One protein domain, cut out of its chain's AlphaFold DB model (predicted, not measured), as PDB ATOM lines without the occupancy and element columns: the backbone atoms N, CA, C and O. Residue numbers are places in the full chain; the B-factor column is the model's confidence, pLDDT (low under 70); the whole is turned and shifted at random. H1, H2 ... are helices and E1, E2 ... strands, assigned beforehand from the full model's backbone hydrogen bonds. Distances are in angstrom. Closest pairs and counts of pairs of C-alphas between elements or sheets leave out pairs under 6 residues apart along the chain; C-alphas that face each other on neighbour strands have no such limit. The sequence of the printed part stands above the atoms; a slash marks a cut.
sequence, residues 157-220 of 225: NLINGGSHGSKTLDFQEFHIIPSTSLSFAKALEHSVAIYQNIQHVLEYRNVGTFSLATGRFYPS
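What this domain is: This is residues 157 to 220 of the 225 residues of the protein "Phosphopyruvate hydratase" of Microgenomates bacterium OLB22 (UniProt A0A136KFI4). One long helix, H1, runs along one side of two small strand hairpins, E1 with E2 and E3 with E4, which sit next to each other with E1 beside E4. H1 passes the first hairpin with its residues 187 to 199 and the second with its residues 195 to 203, while a loop of residues 161 to 172 lies at the far end of the first hairpin from the start of H1. The printed part has 64 residues, with one named helix and four named strands in the order E1, E2, H1, E3, E4; each hairpin is its own antiparallel sheet of two strands, and the class is mixed, helices and strands. The whole is only just compact, close to loose, with a radius of gyration of the C-alphas of 12.6 A, and only just elongated, spanning 36 by 24 by 19 A.

Where its parts are: Find C-alpha 157 at (-34.056, 21.860, -44.762), where E1 begins; it takes residues 157 to 160. Read on past residues 161 to 172 to E2, residues 173 to 176. At C-alpha 184, (-29.252, 11.003, -34.515), H1 begins, and it runs through residues 184 to 204, 30.2 A from first to last C-alpha. After it come E3, residues 208 to 211, 9.8 A long, and E4, residues 216 to 219, 9.7 A long, which ends at C-alpha 219, (-34.951, 35.462, -46.732).

How they stand to each other: Begin with the hairpin of E1 and E2, antiparallel at 150 degrees, where N 158 and O 174 are 3.1 A apart and N 174 and O 159 are 2.8 A apart, both within hydrogen-bond range. From E1, look across to E4: their closest C-alphas, those of Ile 159 and Phe 217, are 4.7 A apart, and 11 pairs lie within 8 A. E4 forms a hairpin with E3, antiparallel at 150 degrees, with N 218 and O 209 within hydrogen-bond range at 2.9 A. E2 and E4 are near each other, with 5 pairs of C-alphas within 10 A, while E3 is apart from E1 and from E2. Now turn to H1: its closest C-alphas to E1 are those of Tyr 195 and Leu 158, 6.6 A apart, and to E3 those of Leu 202 and Gly 208, 5.0 A apart. Within H1, every O i to N i+4 pair is within hydrogen-bond range.

The domain as a whole: The two C-alphas farthest apart are those of Lys 167 and Ser 183, 36.1 A. The printed part has no cut. The link from E1 to E2 is long, that from E2 to H1 is short, and those from H1 to E3 and from E3 to E4 are tight. The mean pLDDT of the printed part is 82.6; look for values under 70 at residues 163 to 168, 208 to 209 and 211 to 214.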
ATOM      1  N   ASN A 157     -33.800  20.686 -43.945       90.44
ATOM      2  CA  ASN A 157     -34.056  21.860 -44.762       90.44
ATOM      3  C   ASN A 157     -34.339  23.087 -43.882       90.44
ATOM      4  O   ASN A 157     -35.230  23.033 -43.036       90.44
ATOM      5  N   LEU A 158     -33.598  24.180 -44.094       87.50
ATOM      6  CA  LEU A 158     -33.672  25.388 -43.265       87.50
ATOM      7  C   LEU A 158     -34.095  26.634 -44.045       87.50
ATOM      8  O   LEU A 158     -34.861  27.445 -43.525       87.50
ATOM      9  N   ILE A 159     -33.592  26.808 -45.269       86.12
ATOM     10  CA  ILE A 159     -33.827  28.006 -46.083       86.12
ATOM     11  C   ILE A 159     -34.403  27.582 -47.426       86.12
ATOM     12  O   ILE A 159     -33.866  26.691 -48.082       86.12
ATOM     13  N   ASN A 160     -35.455  28.271 -47.861       83.25
ATOM     14  CA  ASN A 160     -36.095  28.020 -49.142       83.25
ATOM     15  C   ASN A 160     -36.064  29.243 -50.060       83.25
ATOM     16  O   ASN A 160     -36.263  30.383 -49.633       83.25
ATOM     17  N   GLY A 161     -35.899  28.966 -51.348       80.06
ATOM     18  CA  GLY A 161     -35.993  29.922 -52.444       80.06
ATOM     19  C   GLY A 161     -36.867  29.405 -53.581       80.06
ATOM     20  O   GLY A 161     -37.668  28.475 -53.426       80.06
ATOM     21  N   GLY A 162     -36.720  30.027 -54.743       74.69
ATOM     22  CA  GLY A 162     -37.397  29.664 -55.976       74.69
ATOM     23  C   GLY A 162     -38.919  29.755 -55.863       74.69
ATOM     24  O   GLY A 162     -39.470  30.593 -55.152       74.69
ATOM     25  N   SER A 163     -39.617  28.853 -56.555       66.25
ATOM     26  CA  SER A 163     -41.089  28.799 -56.602       66.25
ATOM     27  C   SER A 163     -41.765  28.547 -55.253       66.25
ATOM     28  O   SER A 163     -42.967  28.772 -55.128       66.25
ATOM     29  N   HIS A 164     -41.012  28.072 -54.263       60.16
ATOM     30  CA  HIS A 164     -41.511  27.790 -52.925       60.16
ATOM     31  C   HIS A 164     -41.153  28.897 -51.925       60.16
ATOM     32  O   HIS A 164     -41.574  28.775 -50.779       60.16
ATOM     33  N   GLY A 165     -40.406  29.940 -52.325       61.62
ATOM     34  CA  GLY A 165     -39.857  30.969 -51.437       61.62
ATOM     35  C   GLY A 165     -39.706  32.369 -52.046       61.62
ATOM     36  O   GLY A 165     -40.535  32.799 -52.845       61.62
ATOM     37  N   SER A 166     -38.663  33.112 -51.642       60.19
ATOM     38  CA  SER A 166     -38.357  34.435 -52.215       60.19
ATOM     39  C   SER A 166     -37.819  34.300 -53.643       60.19
ATOM     40  O   SER A 166     -36.886  33.535 -53.884       60.19
ATOM     41  N   LYS A 167     -38.333  35.114 -54.580       63.12
ATOM     42  CA  LYS A 167     -37.846  35.191 -55.975       63.12
ATOM     43  C   LYS A 167     -36.397  35.683 -56.102       63.12
ATOM     44  O   LYS A 167     -35.865  35.703 -57.203       63.12
ATOM     45  N   THR A 168     -35.780  36.120 -55.005       69.06
ATOM     46  CA  THR A 168     -34.388  36.591 -54.973       69.06
ATOM     47  C   THR A 168     -33.368  35.461 -54.809       69.06
ATOM     48  O   THR A 168     -32.173  35.732 -54.824       69.06
ATOM     49  N   LEU A 169     -33.814  34.222 -54.580       72.81
ATOM     50  CA  LEU A 169     -32.956  33.066 -54.323       72.81
ATOM     51  C   LEU A 169     -33.324  31.952 -55.311       72.81
ATOM     52  O   LEU A 169     -34.419  31.412 -55.221       72.81
ATOM     53  N   ASP A 170     -32.440  31.607 -56.246       76.06
ATOM     54  CA  ASP A 170     -32.785  30.678 -57.339       76.06
ATOM     55  C   ASP A 170     -32.899  29.212 -56.890       76.06
ATOM     56  O   ASP A 170     -33.730  28.453 -57.396       76.06
ATOM     57  N   PHE A 171     -32.089  28.797 -55.913       78.81
ATOM     58  CA  PHE A 171     -32.139  27.439 -55.369       78.81
ATOM     59  C   PHE A 171     -33.379  27.235 -54.490       78.81
ATOM     60  O   PHE A 171     -33.708  28.070 -53.647       78.81
ATOM     61  N   GLN A 172     -34.054  26.095 -54.664       77.75
ATOM     62  CA  GLN A 172     -35.315  25.809 -53.973       77.75
ATOM     63  C   GLN A 172     -35.142  25.537 -52.478       77.75
ATOM     64  O   GLN A 172     -35.959  26.003 -51.685       77.75
ATOM     65  N   GLU A 173     -34.106  24.791 -52.090       86.12
ATOM     66  CA  GLU A 173     -33.894  24.361 -50.709       86.12
ATOM     67  C   GLU A 173     -32.401  24.335 -50.364       86.12
ATOM     68  O   GLU A 173     -31.578  23.877 -51.155       86.12
ATOM     69  N   PHE A 174     -32.067  24.805 -49.164       88.25
ATOM     70  CA  PHE A 174     -30.725  24.752 -48.595       88.25
ATOM     71  C   PHE A 174     -30.771  23.904 -47.336       88.25
ATOM     72  O   PHE A 174     -31.483  24.206 -46.369       88.25
ATOM     73  N   HIS A 175     -30.008  22.819 -47.369       91.94
ATOM     74  CA  HIS A 175     -30.018  21.811 -46.328       91.94
ATOM     75  C   HIS A 175     -28.743  21.857 -45.500       91.94
ATOM     76  O   HIS A 175     -27.665  22.182 -45.995       91.94
ATOM     77  N   ILE A 176     -28.872  21.453 -44.242       91.75
ATOM     78  CA  ILE A 176     -27.743  21.067 -43.406       91.75
ATOM     79  C   ILE A 176     -27.761  19.559 -43.253       91.75
ATOM     80  O   ILE A 176     -28.800  18.945 -43.006       91.75
ATOM     81  N   ILE A 177     -26.573  18.982 -43.393       93.12
ATOM     82  CA  ILE A 177     -26.327  17.557 -43.244       93.12
ATOM     83  C   ILE A 177     -25.304  17.416 -42.114       93.12
ATOM     84  O   ILE A 177     -24.109  17.619 -42.341       93.12
ATOM     85  N   PRO A 178     -25.747  17.152 -40.873       89.69
ATOM     86  CA  PRO A 178     -24.838  16.895 -39.765       89.69
ATOM     87  C   PRO A 178     -23.964  15.667 -40.046       89.69
ATOM     88  O   PRO A 178     -24.373  14.750 -40.759       89.69
ATOM     89  N   SER A 179     -22.765  15.637 -39.456       89.31
ATOM     90  CA  SER A 179     -21.823  14.524 -39.632       89.31
ATOM     91  C   SER A 179     -22.469  13.170 -39.329       89.31
ATOM     92  O   SER A 179     -23.122  13.002 -38.297       89.31
ATOM     93  N   THR A 180     -22.201  12.181 -40.182       86.12
ATOM     94  CA  THR A 180     -22.660  10.794 -40.017       86.12
ATOM     95  C   THR A 180     -22.015  10.079 -38.829       86.12
ATOM     96  O   THR A 180     -22.498   9.030 -38.418       86.12
ATOM     97  N   SER A 181     -20.953  10.648 -38.246       89.56
ATOM     98  CA  SER A 181     -20.344  10.153 -37.005       89.56
ATOM     99  C   SER A 181     -21.143  10.498 -35.742       89.56
ATOM    100  O   SER A 181     -20.870   9.942 -34.679       89.56
ATOM    101  N   LEU A 182     -22.107  11.421 -35.823       91.69
ATOM    102  CA  LEU A 182     -22.953  11.796 -34.693       91.69
ATOM    103  C   LEU A 182     -24.118  10.816 -34.536       91.69
ATOM    104  O   LEU A 182     -24.680  10.323 -35.512       91.69
ATOM    105  N   SER A 183     -24.555  10.601 -33.292       93.12
ATOM    106  CA  SER A 183     -25.853   9.970 -33.057       93.12
ATOM    107  C   SER A 183     -26.974  10.852 -33.615       93.12
ATOM    108  O   SER A 183     -26.852  12.080 -33.632       93.12
ATOM    109  N   PHE A 184     -28.098  10.249 -34.013       93.44
ATOM    110  CA  PHE A 184     -29.252  11.003 -34.515       93.44
ATOM    111  C   PHE A 184     -29.693  12.106 -33.538       93.44
ATOM    112  O   PHE A 184     -29.951  13.231 -33.952       93.44
ATOM    113  N   ALA A 185     -29.711  11.806 -32.233       94.62
ATOM    114  CA  ALA A 185     -30.064  12.775 -31.198       94.62
ATOM    115  C   ALA A 185     -29.122  13.991 -31.195       94.62
ATOM    116  O   ALA A 185     -29.592  15.127 -31.152       94.62
ATOM    117  N   LYS A 186     -27.806  13.768 -31.309       95.69
ATOM    118  CA  LYS A 186     -26.824  14.860 -31.332       95.69
ATOM    119  C   LYS A 186     -26.865  15.645 -32.644       95.69
ATOM    120  O   LYS A 186     -26.792  16.870 -32.631       95.69
ATOM    121  N   ALA A 187     -27.045  14.954 -33.769       95.44
ATOM    122  CA  ALA A 187     -27.253  15.578 -35.072       95.44
ATOM    123  C   ALA A 187     -28.496  16.489 -35.081       95.44
ATOM    124  O   ALA A 187     -28.444  17.602 -35.607       95.44
ATOM    125  N   LEU A 188     -29.592  16.046 -34.457       94.00
ATOM    126  CA  LEU A 188     -30.817  16.832 -34.322       94.00
ATOM    127  C   LEU A 188     -30.618  18.048 -33.409       94.00
ATOM    128  O   LEU A 188     -31.002  19.148 -33.792       94.00
ATOM    129  N   GLU A 189     -29.971  17.878 -32.251       95.44
ATOM    130  CA  GLU A 189     -29.637  18.981 -31.334       95.44
ATOM    131  C   GLU A 189     -28.830  20.077 -32.046       95.44
ATOM    132  O   GLU A 189     -29.183  21.253 -31.986       95.44
ATOM    133  N   HIS A 190     -27.795  19.689 -32.799       95.06
ATOM    134  CA  HIS A 190     -27.001  20.630 -33.589       95.06
ATOM    135  C   HIS A 190     -27.839  21.315 -34.673       95.06
ATOM    136  O   HIS A 190     -27.718  22.521 -34.872       95.06
ATOM    137  N   SER A 191     -28.712  20.571 -35.354       94.19
ATOM    138  CA  SER A 191     -29.581  21.132 -36.394       94.19
ATOM    139  C   SER A 191     -30.542  22.182 -35.832       94.19
ATOM    140  O   SER A 191     -30.715  23.237 -36.437       94.19
ATOM    141  N   VAL A 192     -31.118  21.933 -34.650       92.88
ATOM    142  CA  VAL A 192     -31.992  22.887 -33.948       92.88
ATOM    143  C   VAL A 192     -31.214  24.129 -33.513       92.88
ATOM    144  O   VAL A 192     -31.682  25.246 -33.723       92.88
ATOM    145  N   ALA A 193     -30.007  23.958 -32.966       94.38
ATOM    146  CA  ALA A 193     -29.158  25.086 -32.592       94.38
ATOM    147  C   ALA A 193     -28.799  25.952 -33.811       94.38
ATOM    148  O   ALA A 193     -28.832  27.181 -33.736       94.38
ATOM    149  N   ILE A 194     -28.490  25.336 -34.956       93.38
ATOM    150  CA  ILE A 194     -28.210  26.082 -36.187       93.38
ATOM    151  C   ILE A 194     -29.471  26.796 -36.688       93.38
ATOM    152  O   ILE A 194     -29.388  27.971 -37.035       93.38
ATOM    153  N   TYR A 195     -30.635  26.142 -36.665       91.06
ATOM    154  CA  TYR A 195     -31.914  26.763 -37.019       91.06
ATOM    155  C   TYR A 195     -32.183  28.042 -36.202       91.06
ATOM    156  O   TYR A 195     -32.461  29.093 -36.778       91.06
ATOM    157  N   GLN A 196     -32.024  27.985 -34.874       91.31
ATOM    158  CA  GLN A 196     -32.218  29.141 -33.987       91.31
ATOM    159  C   GLN A 196     -31.203  30.261 -34.259       91.31
ATOM    160  O   GLN A 196     -31.557  31.436 -34.288       91.31
ATOM    161  N   ASN A 197     -29.939  29.916 -34.514       92.69
ATOM    162  CA  ASN A 197     -28.926  30.915 -34.851       92.69
ATOM    163  C   ASN A 197     -29.175  31.565 -36.217       92.69
ATOM    164  O   ASN A 197     -28.977  32.770 -36.360       92.69
ATOM    165  N   ILE A 198     -29.647  30.804 -37.211       89.88
ATOM    166  CA  ILE A 198     -30.071  31.365 -38.499       89.88
ATOM    167  C   ILE A 198     -31.205  32.365 -38.278       89.88
ATOM    168  O   ILE A 198     -31.134  33.462 -38.827       89.88
ATOM    169  N   GLN A 199     -32.195  32.035 -37.441       87.00
ATOM    170  CA  GLN A 199     -33.273  32.963 -37.099       87.00
ATOM    171  C   GLN A 199     -32.722  34.300 -36.588       87.00
ATOM    172  O   GLN A 199     -33.032  35.344 -37.161       87.00
ATOM    173  N   HIS A 200     -31.832  34.267 -35.590       89.12
ATOM    174  CA  HIS A 200     -31.225  35.480 -35.035       89.12
ATOM    175  C   HIS A 200     -30.439  36.283 -36.083       89.12
ATOM    176  O   HIS A 200     -30.529  37.509 -36.117       89.12
ATOM    177  N   VAL A 201     -29.678  35.620 -36.964       89.62
ATOM    178  CA  VAL A 201     -28.926  36.306 -38.031       89.62
ATOM    179  C   VAL A 201     -29.866  36.980 -39.031       89.62
ATOM    180  O   VAL A 201     -29.587  38.096 -39.477       89.62
ATOM    181  N   LEU A 202     -30.971  36.327 -39.397       86.56
ATOM    182  CA  LEU A 202     -31.947  36.872 -40.342       86.56
ATOM    183  C   LEU A 202     -32.734  38.050 -39.755       86.56
ATOM    184  O   LEU A 202     -32.974  39.025 -40.472       86.56
ATOM    185  N   GLU A 203     -33.093  37.976 -38.471       84.75
ATOM    186  CA  GLU A 203     -33.718  39.071 -37.718       84.75
ATOM    187  C   GLU A 203     -32.762  40.263 -37.591       84.75
ATOM    188  O   GLU A 203     -33.126  41.379 -37.954       84.75
ATOM    189  N   TYR A 204     -31.509  40.026 -37.183       87.56
ATOM    190  CA  TYR A 204     -30.480  41.068 -37.071       87.56
ATOM    191  C   TYR A 204     -30.240  41.803 -38.396       87.56
ATOM    192  O   TYR A 204     -30.079  43.022 -38.421       87.56
ATOM    193  N   ARG A 205     -30.231  41.068 -39.514       85.38
ATOM    194  CA  ARG A 205     -30.048  41.639 -40.855       85.38
ATOM    195  C   ARG A 205     -31.321  42.239 -41.449       85.38
ATOM    196  O   ARG A 205     -31.238  42.836 -42.517       85.38
ATOM    197  N   ASN A 206     -32.472  42.088 -40.794       82.38
ATOM    198  CA  ASN A 206     -33.773  42.550 -41.278       82.38
ATOM    199  C   ASN A 206     -34.124  42.032 -42.692       82.38
ATOM    200  O   ASN A 206     -34.637  42.766 -43.535       82.38
ATOM    201  N   VAL A 207     -33.803  40.762 -42.970       78.50
ATOM    202  CA  VAL A 207     -33.993  40.130 -44.296       78.50
ATOM    203  C   VAL A 207     -34.895  38.895 -44.267       78.50
ATOM    204  O   VAL A 207     -35.122  38.289 -45.312       78.50
ATOM    205  N   GLY A 208     -35.399  38.481 -43.103       66.56
ATOM    206  CA  GLY A 208     -36.149  37.232 -42.954       66.56
ATOM    207  C   GLY A 208     -37.666  37.383 -43.085       66.56
ATOM    208  O   GLY A 208     -38.267  38.203 -42.399       66.56
ATOM    209  N   THR A 209     -38.300  36.510 -43.877       65.62
ATOM    210  CA  THR A 209     -39.700  36.109 -43.650       65.62
ATOM    211  C   THR A 209     -39.727  34.661 -43.157       65.62
ATOM    212  O   THR A 209     -39.021  33.799 -43.686       65.62
ATOM    213  N   PHE A 210     -40.478  34.397 -42.087       71.25
ATOM    214  CA  PHE A 210     -40.585  33.081 -41.455       71.25
ATOM    215  C   PHE A 210     -41.933  32.441 -41.797       71.25
ATOM    216  O   PHE A 210     -42.968  33.095 -41.671       71.25
ATOM    217  N   SER A 211     -41.936  31.164 -42.201       67.44
ATOM    218  CA  SER A 211     -43.181  30.401 -42.345       67.44
ATOM    219  C   SER A 211     -43.342  29.405 -41.210       67.44
ATOM    220  O   SER A 211     -42.646  28.390 -41.138       67.44
ATOM    221  N   LEU A 212     -44.354  29.654 -40.383       60.91
ATOM    222  CA  LEU A 212     -44.810  28.727 -39.351       60.91
ATOM    223  C   LEU A 212     -45.314  27.394 -39.930       60.91
ATOM    224  O   LEU A 212     -45.218  26.371 -39.264       60.91
ATOM    225  N   ALA A 213     -45.829  27.388 -41.165       60.59
ATOM    226  CA  ALA A 213     -46.414  26.194 -41.779       60.59
ATOM    227  C   ALA A 213     -45.361  25.160 -42.209       60.59
ATOM    228  O   ALA A 213     -45.619  23.959 -42.188       60.59
ATOM    229  N   THR A 214     -44.172  25.617 -42.614       66.56
ATOM    230  CA  THR A 214     -43.090  24.739 -43.084       66.56
ATOM    231  C   THR A 214     -41.933  24.635 -42.096       66.56
ATOM    232  O   THR A 214     -41.133  23.711 -42.222       66.56
ATOM    233  N   GLY A 215     -41.842  25.552 -41.124       75.12
ATOM    234  CA  GLY A 215     -40.699  25.658 -40.216       75.12
ATOM    235  C   GLY A 215     -39.422  26.088 -40.940       75.12
ATOM    236  O   GLY A 215     -38.341  25.637 -40.583       75.12
ATOM    237  N   ARG A 216     -39.547  26.890 -42.008       81.06
ATOM    238  CA  ARG A 216     -38.442  27.279 -42.902       81.06
ATOM    239  C   ARG A 216     -38.338  28.794 -43.027       81.06
ATOM    240  O   ARG A 216     -39.332  29.515 -42.874       81.06
ATOM    241  N   PHE A 217     -37.139  29.261 -43.357       83.94
ATOM    242  CA  PHE A 217     -36.862  30.668 -43.618       83.94
ATOM    243  C   PHE A 217     -36.908  30.992 -45.111       83.94
ATOM    244  O   PHE A 217     -36.417  30.233 -45.946       83.94
ATOM    245  N   TYR A 218     -37.444  32.168 -45.423       83.50
ATOM    246  CA  TYR A 218     -37.585  32.708 -46.772       83.50
ATOM    247  C   TYR A 218     -36.953  34.098 -46.823       83.50
ATOM    248  O   TYR A 218     -37.651  35.116 -46.842       83.50
ATOM    249  N   PRO A 219     -35.618  34.181 -46.738       74.88
ATOM    250  CA  PRO A 219     -34.951  35.462 -46.732       74.88
ATOM    251  C   PRO A 219     -35.104  36.150 -48.089       74.88
ATOM    252  O   PRO A 219     -34.918  35.540 -49.142       74.88
ATOM    253  N   SER A 220     -35.415  37.441 -48.057       73.25
ATOM    254  CA  SER A 220     -35.403  38.304 -49.232       73.25
ATOM    255  C   SER A 220     -34.236  39.269 -49.099       73.25
ATOM    256  O   SER A 220     -34.372  40.365 -48.556       73.25
TER     257      SER A 220